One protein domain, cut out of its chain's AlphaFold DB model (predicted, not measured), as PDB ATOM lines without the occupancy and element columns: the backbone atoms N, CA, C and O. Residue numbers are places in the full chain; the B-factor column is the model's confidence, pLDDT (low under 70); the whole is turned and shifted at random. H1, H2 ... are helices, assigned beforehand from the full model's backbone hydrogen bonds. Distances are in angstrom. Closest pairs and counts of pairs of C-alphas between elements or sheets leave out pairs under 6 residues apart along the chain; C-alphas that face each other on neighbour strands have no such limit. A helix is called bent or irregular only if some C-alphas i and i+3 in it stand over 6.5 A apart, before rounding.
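What this domain is: This is residues 12 to 63 of the 103 residues of an uncharacterized protein of Rhizophora mucronata (UniProt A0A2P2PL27). One long straight helix, H2, has a small helical turn, H1, before its first end, while past its other end a long loop folds back and leads to a third helix, H3, which is set crosswise to H2 across an open gap. The three helices do not form a packed core: the shape is an open frame, with H2 as its long bar, residues 41 to 51 as the connecting side and H3 away from the bar. The printed part has 52 residues, with three named helices in the order H1, H2, H3 and no named strand, and its class is all helix. It is only just loose, close to extended, with a radius of gyration of the C-alphas of 14.6 A, and its C-alphas span 36 by 28 by 21 A along their three main axes.

Where its parts are: The printed part begins with H1, residues 12 to 16, which has its first C-alpha, that of Leu 12, at (-35.291, 11.493, 55.095). Residues 17 to 20 follow and lead to H2, residues 21 to 40, the longest helix with 20 residues. H2 measures 29.3 A from its first C-alpha to its last, and it runs from C-alpha 21 at (-31.054, 11.083, 46.742) to C-alpha 40 at (-4.117, 19.870, 39.238). Residues 41 to 51 hold no named element. H3, residues 52 to 62, comes next and is 15.8 A long from first to last C-alpha. It begins at C-alpha 52, at (-25.635, 37.222, 41.511), and ends at C-alpha 62, at (-20.148, 29.169, 29.096). Leu 63 is the last printed residue.

How they stand to each other: H1 touches no helix but is near H2. H1 and H2 are close but not clearly touching, with 2 pairs of C-alphas within 8 A. Their closest C-alphas are those of Cys 14 and Ser 21, 5.7 A apart, and their centres are 21.1 A apart. H2 and H3 are apart, with no C-alpha of the one within 8 A of the other. H1 and H3 are apart by the same measure. The centre of H2 is at (-18.025, 15.911, 42.114) and that of H3 at (-22.320, 34.586, 34.885). Residues 25 to 34, which belong to H2, stand free, with no C-alpha 8 or more residues away along the chain within 10 A. Residues 56 to 63, of which 56 to 62 belong to H3, also stand free. In the backbones of H1, H2 and H3, every pair of O of residue i and N of residue i+4 is within hydrogen-bond range. None of the three helices is bent or irregular.

The domain as a whole: The two C-alphas farthest apart are those of Glu 16 and Tyr 41, at 39.0 A. The first and last printed C-alphas, those of Leu 12 and Leu 63, are 34.6 A apart. The link from H1 to H2 is tight, with 4 residues between them, while the link from H2 to H3 is long, with 11. The long link passes C-alpha 47 at (-17.119, 31.460, 46.100) on its way to H3. The printed part has no cut, and it runs from residue 12 to residue 63 of a full chain of 103 residues. The mean pLDDT of the printed part is 83.0; it is 75 in H1, 88 in H2 and 81 in H3. One printed residue, residue 63, is under 70.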
ATOM      1  N   LEU A  12     -34.074  10.828  54.618       72.38
ATOM      2  CA  LEU A  12     -35.291  11.493  55.095       72.38
ATOM      3  C   LEU A  12     -35.433  12.899  54.489       72.38
ATOM      4  O   LEU A  12     -36.378  13.132  53.744       72.38
ATOM      5  N   GLY A  13     -34.415  13.754  54.636       71.50
ATOM      6  CA  GLY A  13     -34.447  15.120  54.098       71.50
ATOM      7  C   GLY A  13     -34.545  15.204  52.569       71.50
ATOM      8  O   GLY A  13     -35.085  16.169  52.040       71.50
ATOM      9  N   CYS A  14     -34.072  14.200  51.826       77.88
ATOM     10  CA  CYS A  14     -34.285  14.150  50.372       77.88
ATOM     11  C   CYS A  14     -35.727  13.764  50.019       77.88
ATOM     12  O   CYS A  14     -36.311  14.351  49.110       77.88
ATOM     13  N   SER A  15     -36.300  12.801  50.749       73.50
ATOM     14  CA  SER A  15     -37.671  12.328  50.539       73.50
ATOM     15  C   SER A  15     -38.700  13.413  50.847       73.50
ATOM     16  O   SER A  15     -39.642  13.584  50.081       73.50
ATOM     17  N   GLU A  16     -38.497  14.170  51.925       81.44
ATOM     18  CA  GLU A  16     -39.387  15.265  52.338       81.44
ATOM     19  C   GLU A  16     -39.421  16.411  51.317       81.44
ATOM     20  O   GLU A  16     -40.445  17.063  51.143       81.44
ATOM     21  N   ASN A  17     -38.320  16.626  50.592       81.00
ATOM     22  CA  ASN A  17     -38.212  17.666  49.567       81.00
ATOM     23  C   ASN A  17     -38.487  17.146  48.144       81.00
ATOM     24  O   ASN A  17     -38.227  17.860  47.174       81.00
ATOM     25  N   PHE A  18     -38.971  15.904  47.998       81.44
ATOM     26  CA  PHE A  18     -39.187  15.239  46.704       81.44
ATOM     27  C   PHE A  18     -37.938  15.226  45.802       81.44
ATOM     28  O   PHE A  18     -38.030  15.187  44.573       81.44
ATOM     29  N   VAL A  19     -36.745  15.246  46.403       82.94
ATOM     30  CA  VAL A  19     -35.471  15.224  45.684       82.94
ATOM     31  C   VAL A  19     -34.930  13.800  45.641       82.94
ATOM     32  O   VAL A  19     -34.842  13.102  46.651       82.94
ATOM     33  N   GLN A  20     -34.496  13.357  44.463       84.62
ATOM     34  CA  GLN A  20     -33.887  12.040  44.310       84.62
ATOM     35  C   GLN A  20     -32.495  12.012  44.955       84.62
ATOM     36  O   GLN A  20     -31.553  12.626  44.448       84.62
ATOM     37  N   SER A  21     -32.332  11.235  46.027       82.19
ATOM     38  CA  SER A  21     -31.054  11.083  46.742       82.19
ATOM     39  C   SER A  21     -29.903  10.623  45.834       82.19
ATOM     40  O   SER A  21     -28.773  11.091  45.969       82.19
ATOM     41  N   GLN A  22     -30.191   9.760  44.854       85.69
ATOM     42  CA  GLN A  22     -29.208   9.291  43.873       85.69
ATOM     43  C   GLN A  22     -28.686  10.421  42.976       85.69
ATOM     44  O   GLN A  22     -27.491  10.468  42.681       85.69
ATOM     45  N   SER A  23     -29.555  11.352  42.566       85.12
ATOM     46  CA  SER A  23     -29.162  12.495  41.731       85.12
ATOM     47  C   SER A  23     -28.218  13.440  42.482       85.12
ATOM     48  O   SER A  23     -27.185  13.843  41.945       85.12
ATOM     49  N   LEU A  24     -28.503  13.695  43.763       84.69
ATOM     50  CA  LEU A  24     -27.661  14.507  44.642       84.69
ATOM     51  C   LEU A  24     -26.308  13.847  44.898       84.69
ATOM     52  O   LEU A  24     -25.277  14.521  44.876       84.69
ATOM     53  N   ARG A  25     -26.292  12.522  45.085       86.12
ATOM     54  CA  ARG A  25     -25.045  11.775  45.260       86.12
ATOM     55  C   ARG A  25     -24.155  11.868  44.022       86.12
ATOM     56  O   ARG A  25     -22.979  12.194  44.155       86.12
ATOM     57  N   ARG A  26     -24.724  11.667  42.827       88.38
ATOM     58  CA  ARG A  26     -23.997  11.824  41.556       88.38
ATOM     59  C   ARG A  26     -23.432  13.238  41.410       88.38
ATOM     60  O   ARG A  26     -22.248  13.383  41.134       88.38
ATOM     61  N   ALA A  27     -24.234  14.267  41.690       87.31
ATOM     62  CA  ALA A  27     -23.777  15.657  41.646       87.31
ATOM     63  C   ALA A  27     -22.618  15.935  42.626       87.31
ATOM     64  O   ALA A  27     -21.674  16.658  42.295       87.31
ATOM     65  N   GLN A  28     -22.655  15.339  43.824       87.75
ATOM     66  CA  GLN A  28     -21.572  15.452  44.802       87.75
ATOM     67  C   GLN A  28     -20.275  14.811  44.296       87.75
ATOM     68  O   GLN A  28     -19.199  15.379  44.489       87.75
ATOM     69  N   ASP A  29     -20.360  13.651  43.651       88.81
ATOM     70  CA  ASP A  29     -19.186  12.952  43.135       88.81
ATOM     71  C   ASP A  29     -18.592  13.674  41.914       88.81
ATOM     72  O   ASP A  29     -17.377  13.879  41.863       88.81
ATOM     73  N   THR A  30     -19.424  14.212  41.014       90.94
ATOM     74  CA  THR A  30     -18.964  15.090  39.924       90.94
ATOM     75  C   THR A  30     -18.263  16.343  40.463       90.94
ATOM     76  O   THR A  30     -17.211  16.737  39.961       90.94
ATOM     77  N   ARG A  31     -18.769  16.952  41.544       89.56
ATOM     78  CA  ARG A  31     -18.091  18.089  42.191       89.56
ATOM     79  C   ARG A  31     -16.694  17.717  42.695       89.56
ATOM     80  O   ARG A  31     -15.773  18.514  42.537       89.56
ATOM     81  N   LYS A  32     -16.520  16.535  43.295       89.38
ATOM     82  CA  LYS A  32     -15.196  16.069  43.752       89.38
ATOM     83  C   LYS A  32     -14.230  15.888  42.580       89.38
ATOM     84  O   LYS A  32     -13.064  16.249  42.706       89.38
ATOM     85  N   GLN A  33     -14.715  15.380  41.446       91.88
ATOM     86  CA  GLN A  33     -13.906  15.255  40.232       91.88
ATOM     87  C   GLN A  33     -13.425  16.623  39.736       91.88
ATOM     88  O   GLN A  33     -12.235  16.788  39.471       91.88
ATOM     89  N   PHE A  34     -14.317  17.618  39.688       87.94
ATOM     90  CA  PHE A  34     -13.938  18.980  39.313       87.94
ATOM     91  C   PHE A  34     -12.917  19.589  40.271       87.94
ATOM     92  O   PHE A  34     -11.949  20.173  39.802       87.94
ATOM     93  N   LEU A  35     -13.069  19.407  41.587       88.75
ATOM     94  CA  LEU A  35     -12.078  19.888  42.558       88.75
ATOM     95  C   LEU A  35     -10.700  19.259  42.315       88.75
ATOM     96  O   LEU A  35      -9.714  19.980  42.231       88.75
ATOM     97  N   SER A  36     -10.642  17.946  42.075       88.56
ATOM     98  CA  SER A  36      -9.382  17.273  41.735       88.56
ATOM     99  C   SER A  36      -8.743  17.823  40.453       88.56
ATOM    100  O   SER A  36      -7.521  17.927  40.372       88.56
ATOM    101  N   MET A  37      -9.540  18.181  39.442       89.31
ATOM    102  CA  MET A  37      -9.025  18.825  38.229       89.31
ATOM    103  C   MET A  37      -8.544  20.256  38.503       89.31
ATOM    104  O   MET A  37      -7.461  20.624  38.059       89.31
ATOM    105  N   MET A  38      -9.309  21.050  39.252       88.94
ATOM    106  CA  MET A  38      -8.943  22.428  39.600       88.94
ATOM    107  C   MET A  38      -7.639  22.486  40.403       88.94
ATOM    108  O   MET A  38      -6.788  23.319  40.092       88.94
ATOM    109  N   ASP A  39      -7.439  21.552  41.337       88.81
ATOM    110  CA  ASP A  39      -6.200  21.426  42.113       88.81
ATOM    111  C   ASP A  39      -4.996  21.095  41.213       88.81
ATOM    112  O   ASP A  39      -3.920  21.674  41.371       88.81
ATOM    113  N   LYS A  40      -5.175  20.219  40.209       90.62
ATOM    114  CA  LYS A  40      -4.117  19.870  39.238       90.62
ATOM    115  C   LYS A  40      -3.678  21.064  38.390       90.62
ATOM    116  O   LYS A  40      -2.485  21.221  38.138       90.62
ATOM    117  N   TYR A  41      -4.621  21.901  37.961       90.56
ATOM    118  CA  TYR A  41      -4.347  23.083  37.134       90.56
ATOM    119  C   TYR A  41      -4.129  24.372  37.947       90.56
ATOM    120  O   TYR A  41      -3.991  25.440  37.354       90.56
ATOM    121  N   LYS A  42      -4.073  24.288  39.287       85.00
ATOM    122  CA  LYS A  42      -3.897  25.429  40.206       85.00
ATOM    123  C   LYS A  42      -4.928  26.551  40.003       85.00
ATOM    124  O   LYS A  42      -4.606  27.733  40.116       85.00
ATOM    125  N   LEU A  43      -6.170  26.185  39.691       85.12
ATOM    126  CA  LEU A  43      -7.274  27.134  39.560       85.12
ATOM    127  C   LEU A  43      -7.859  27.435  40.943       85.12
ATOM    128  O   LEU A  43      -8.282  26.519  41.646       85.12
ATOM    129  N   ASP A  44      -7.921  28.714  41.325       82.94
ATOM    130  CA  ASP A  44      -8.464  29.108  42.628       82.94
ATOM    131  C   ASP A  44      -9.986  28.895  42.701       82.94
ATOM    132  O   ASP A  44     -10.760  29.357  41.853       82.94
ATOM    133  N   VAL A  45     -10.430  28.196  43.747       81.00
ATOM    134  CA  VAL A  45     -11.845  27.896  43.986       81.00
ATOM    135  C   VAL A  45     -12.476  29.068  44.734       81.00
ATOM    136  O   VAL A  45     -12.592  29.089  45.960       81.00
ATOM    137  N   VAL A  46     -12.942  30.057  43.974       83.69
ATOM    138  CA  VAL A  46     -13.625  31.229  44.533       83.69
ATOM    139  C   VAL A  46     -15.123  30.982  44.737       83.69
ATOM    140  O   VAL A  46     -15.813  30.411  43.895       83.69
ATOM    141  N   SER A  47     -15.670  31.472  45.853       78.38
ATOM    142  CA  SER A  47     -17.119  31.460  46.100       78.38
ATOM    143  C   SER A  47     -17.728  32.838  45.825       78.38
ATOM    144  O   SER A  47     -17.311  33.849  46.389       78.38
ATOM    145  N   ALA A  48     -18.749  32.900  44.966       71.44
ATOM    146  CA  ALA A  48     -19.380  34.167  44.578       71.44
ATOM    147  C   ALA A  48     -20.330  34.760  45.647       71.44
ATOM    148  O   ALA A  48     -20.874  35.848  45.438       71.44
ATOM    149  N   ARG A  49     -20.505  34.106  46.808       76.69
ATOM    150  CA  ARG A  49     -21.401  34.527  47.909       76.69
ATOM    151  C   ARG A  49     -22.770  34.999  47.366       76.69
ATOM    152  O   ARG A  49     -23.372  34.287  46.575       76.69
ATOM    153  N   LYS A  50     -23.264  36.180  47.760       77.31
ATOM    154  CA  LYS A  50     -24.538  36.774  47.307       77.31
ATOM    155  C   LYS A  50     -24.406  37.613  46.018       77.31
ATOM    156  O   LYS A  50     -25.327  38.338  45.656       77.31
ATOM    157  N   ASN A  51     -23.272  37.556  45.312       80.56
ATOM    158  CA  ASN A  51     -23.048  38.367  44.111       80.56
ATOM    159  C   ASN A  51     -23.618  37.690  42.857       80.56
ATOM    160  O   ASN A  51     -22.883  37.140  42.032       80.56
ATOM    161  N   PHE A  52     -24.932  37.803  42.661       79.62
ATOM    162  CA  PHE A  52     -25.635  37.222  41.511       79.62
ATOM    163  C   PHE A  52     -25.146  37.744  40.149       79.62
ATOM    164  O   PHE A  52     -25.265  37.044  39.146       79.62
ATOM    165  N   LYS A  53     -24.562  38.953  40.084       82.19
ATOM    166  CA  LYS A  53     -23.984  39.501  38.839       82.19
ATOM    167  C   LYS A  53     -22.782  38.688  38.343       82.19
ATOM    168  O   LYS A  53     -22.669  38.458  37.145       82.19
ATOM    169  N   LYS A  54     -21.899  38.237  39.245       81.25
ATOM    170  CA  LYS A  54     -20.732  37.413  38.876       81.25
ATOM    171  C   LYS A  54     -21.171  36.023  38.414       81.25
ATOM    172  O   LYS A  54     -20.660  35.535  37.416       81.25
ATOM    173  N   LEU A  55     -22.171  35.449  39.089       81.88
ATOM    174  CA  LEU A  55     -22.748  34.157  38.722       81.88
ATOM    175  C   LEU A  55     -23.395  34.201  37.329       81.88
ATOM    176  O   LEU A  55     -23.092  33.358  36.494       81.88
ATOM    177  N   ARG A  56     -24.217  35.225  37.051       82.88
ATOM    178  CA  ARG A  56     -24.827  35.424  35.725       82.88
ATOM    179  C   ARG A  56     -23.774  35.553  34.625       82.88
ATOM    180  O   ARG A  56     -23.858  34.834  33.642       82.88
ATOM    181  N   LYS A  57     -22.746  36.387  34.825       83.75
ATOM    182  CA  LYS A  57     -21.650  36.546  33.852       83.75
ATOM    183  C   LYS A  57     -20.888  35.241  33.599       83.75
ATOM    184  O   LYS A  57     -20.615  34.928  32.447       83.75
ATOM    185  N   ALA A  58     -20.581  34.477  34.648       82.38
ATOM    186  CA  ALA A  58     -19.911  33.184  34.512       82.38
ATOM    187  C   ALA A  58     -20.764  32.169  33.730       82.38
ATOM    188  O   ALA A  58     -20.239  31.455  32.881       82.38
ATOM    189  N   MET A  59     -22.082  32.144  33.964       81.19
ATOM    190  CA  MET A  59     -23.002  31.292  33.202       81.19
ATOM    191  C   MET A  59     -23.100  31.727  31.736       81.19
ATOM    192  O   MET A  59     -22.990  30.884  30.850       81.19
ATOM    193  N   THR A  60     -23.245  33.027  31.462       79.06
ATOM    194  CA  THR A  60     -23.306  33.545  30.086       79.06
ATOM    195  C   THR A  60     -22.016  33.274  29.315       79.06
ATOM    196  O   THR A  60     -22.095  32.959  28.137       79.06
ATOM    197  N   ALA A  61     -20.846  33.317  29.962       78.44
ATOM    198  CA  ALA A  61     -19.574  32.996  29.311       78.44
ATOM    199  C   ALA A  61     -19.503  31.541  28.800       78.44
ATOM    200  O   ALA A  61     -18.885  31.295  27.770       78.44
ATOM    201  N   GLY A  62     -20.138  30.586  29.493       75.44
ATOM    202  CA  GLY A  62     -20.148  29.169  29.096       75.44
ATOM    203  C   GLY A  62     -21.347  28.746  28.242       75.44
ATOM    204  O   GLY A  62     -21.254  27.790  27.481       75.44
ATOM    205  N   LEU A  63     -22.475  29.452  28.354       69.75
ATOM    206  CA  LEU A  63     -23.744  29.119  27.691       69.75
ATOM    207  C   LEU A  63     -24.133  30.154  26.623       69.75
ATOM    208  O   LEU A  63     -25.310  30.302  26.307       69.75
TER     209      LEU A  63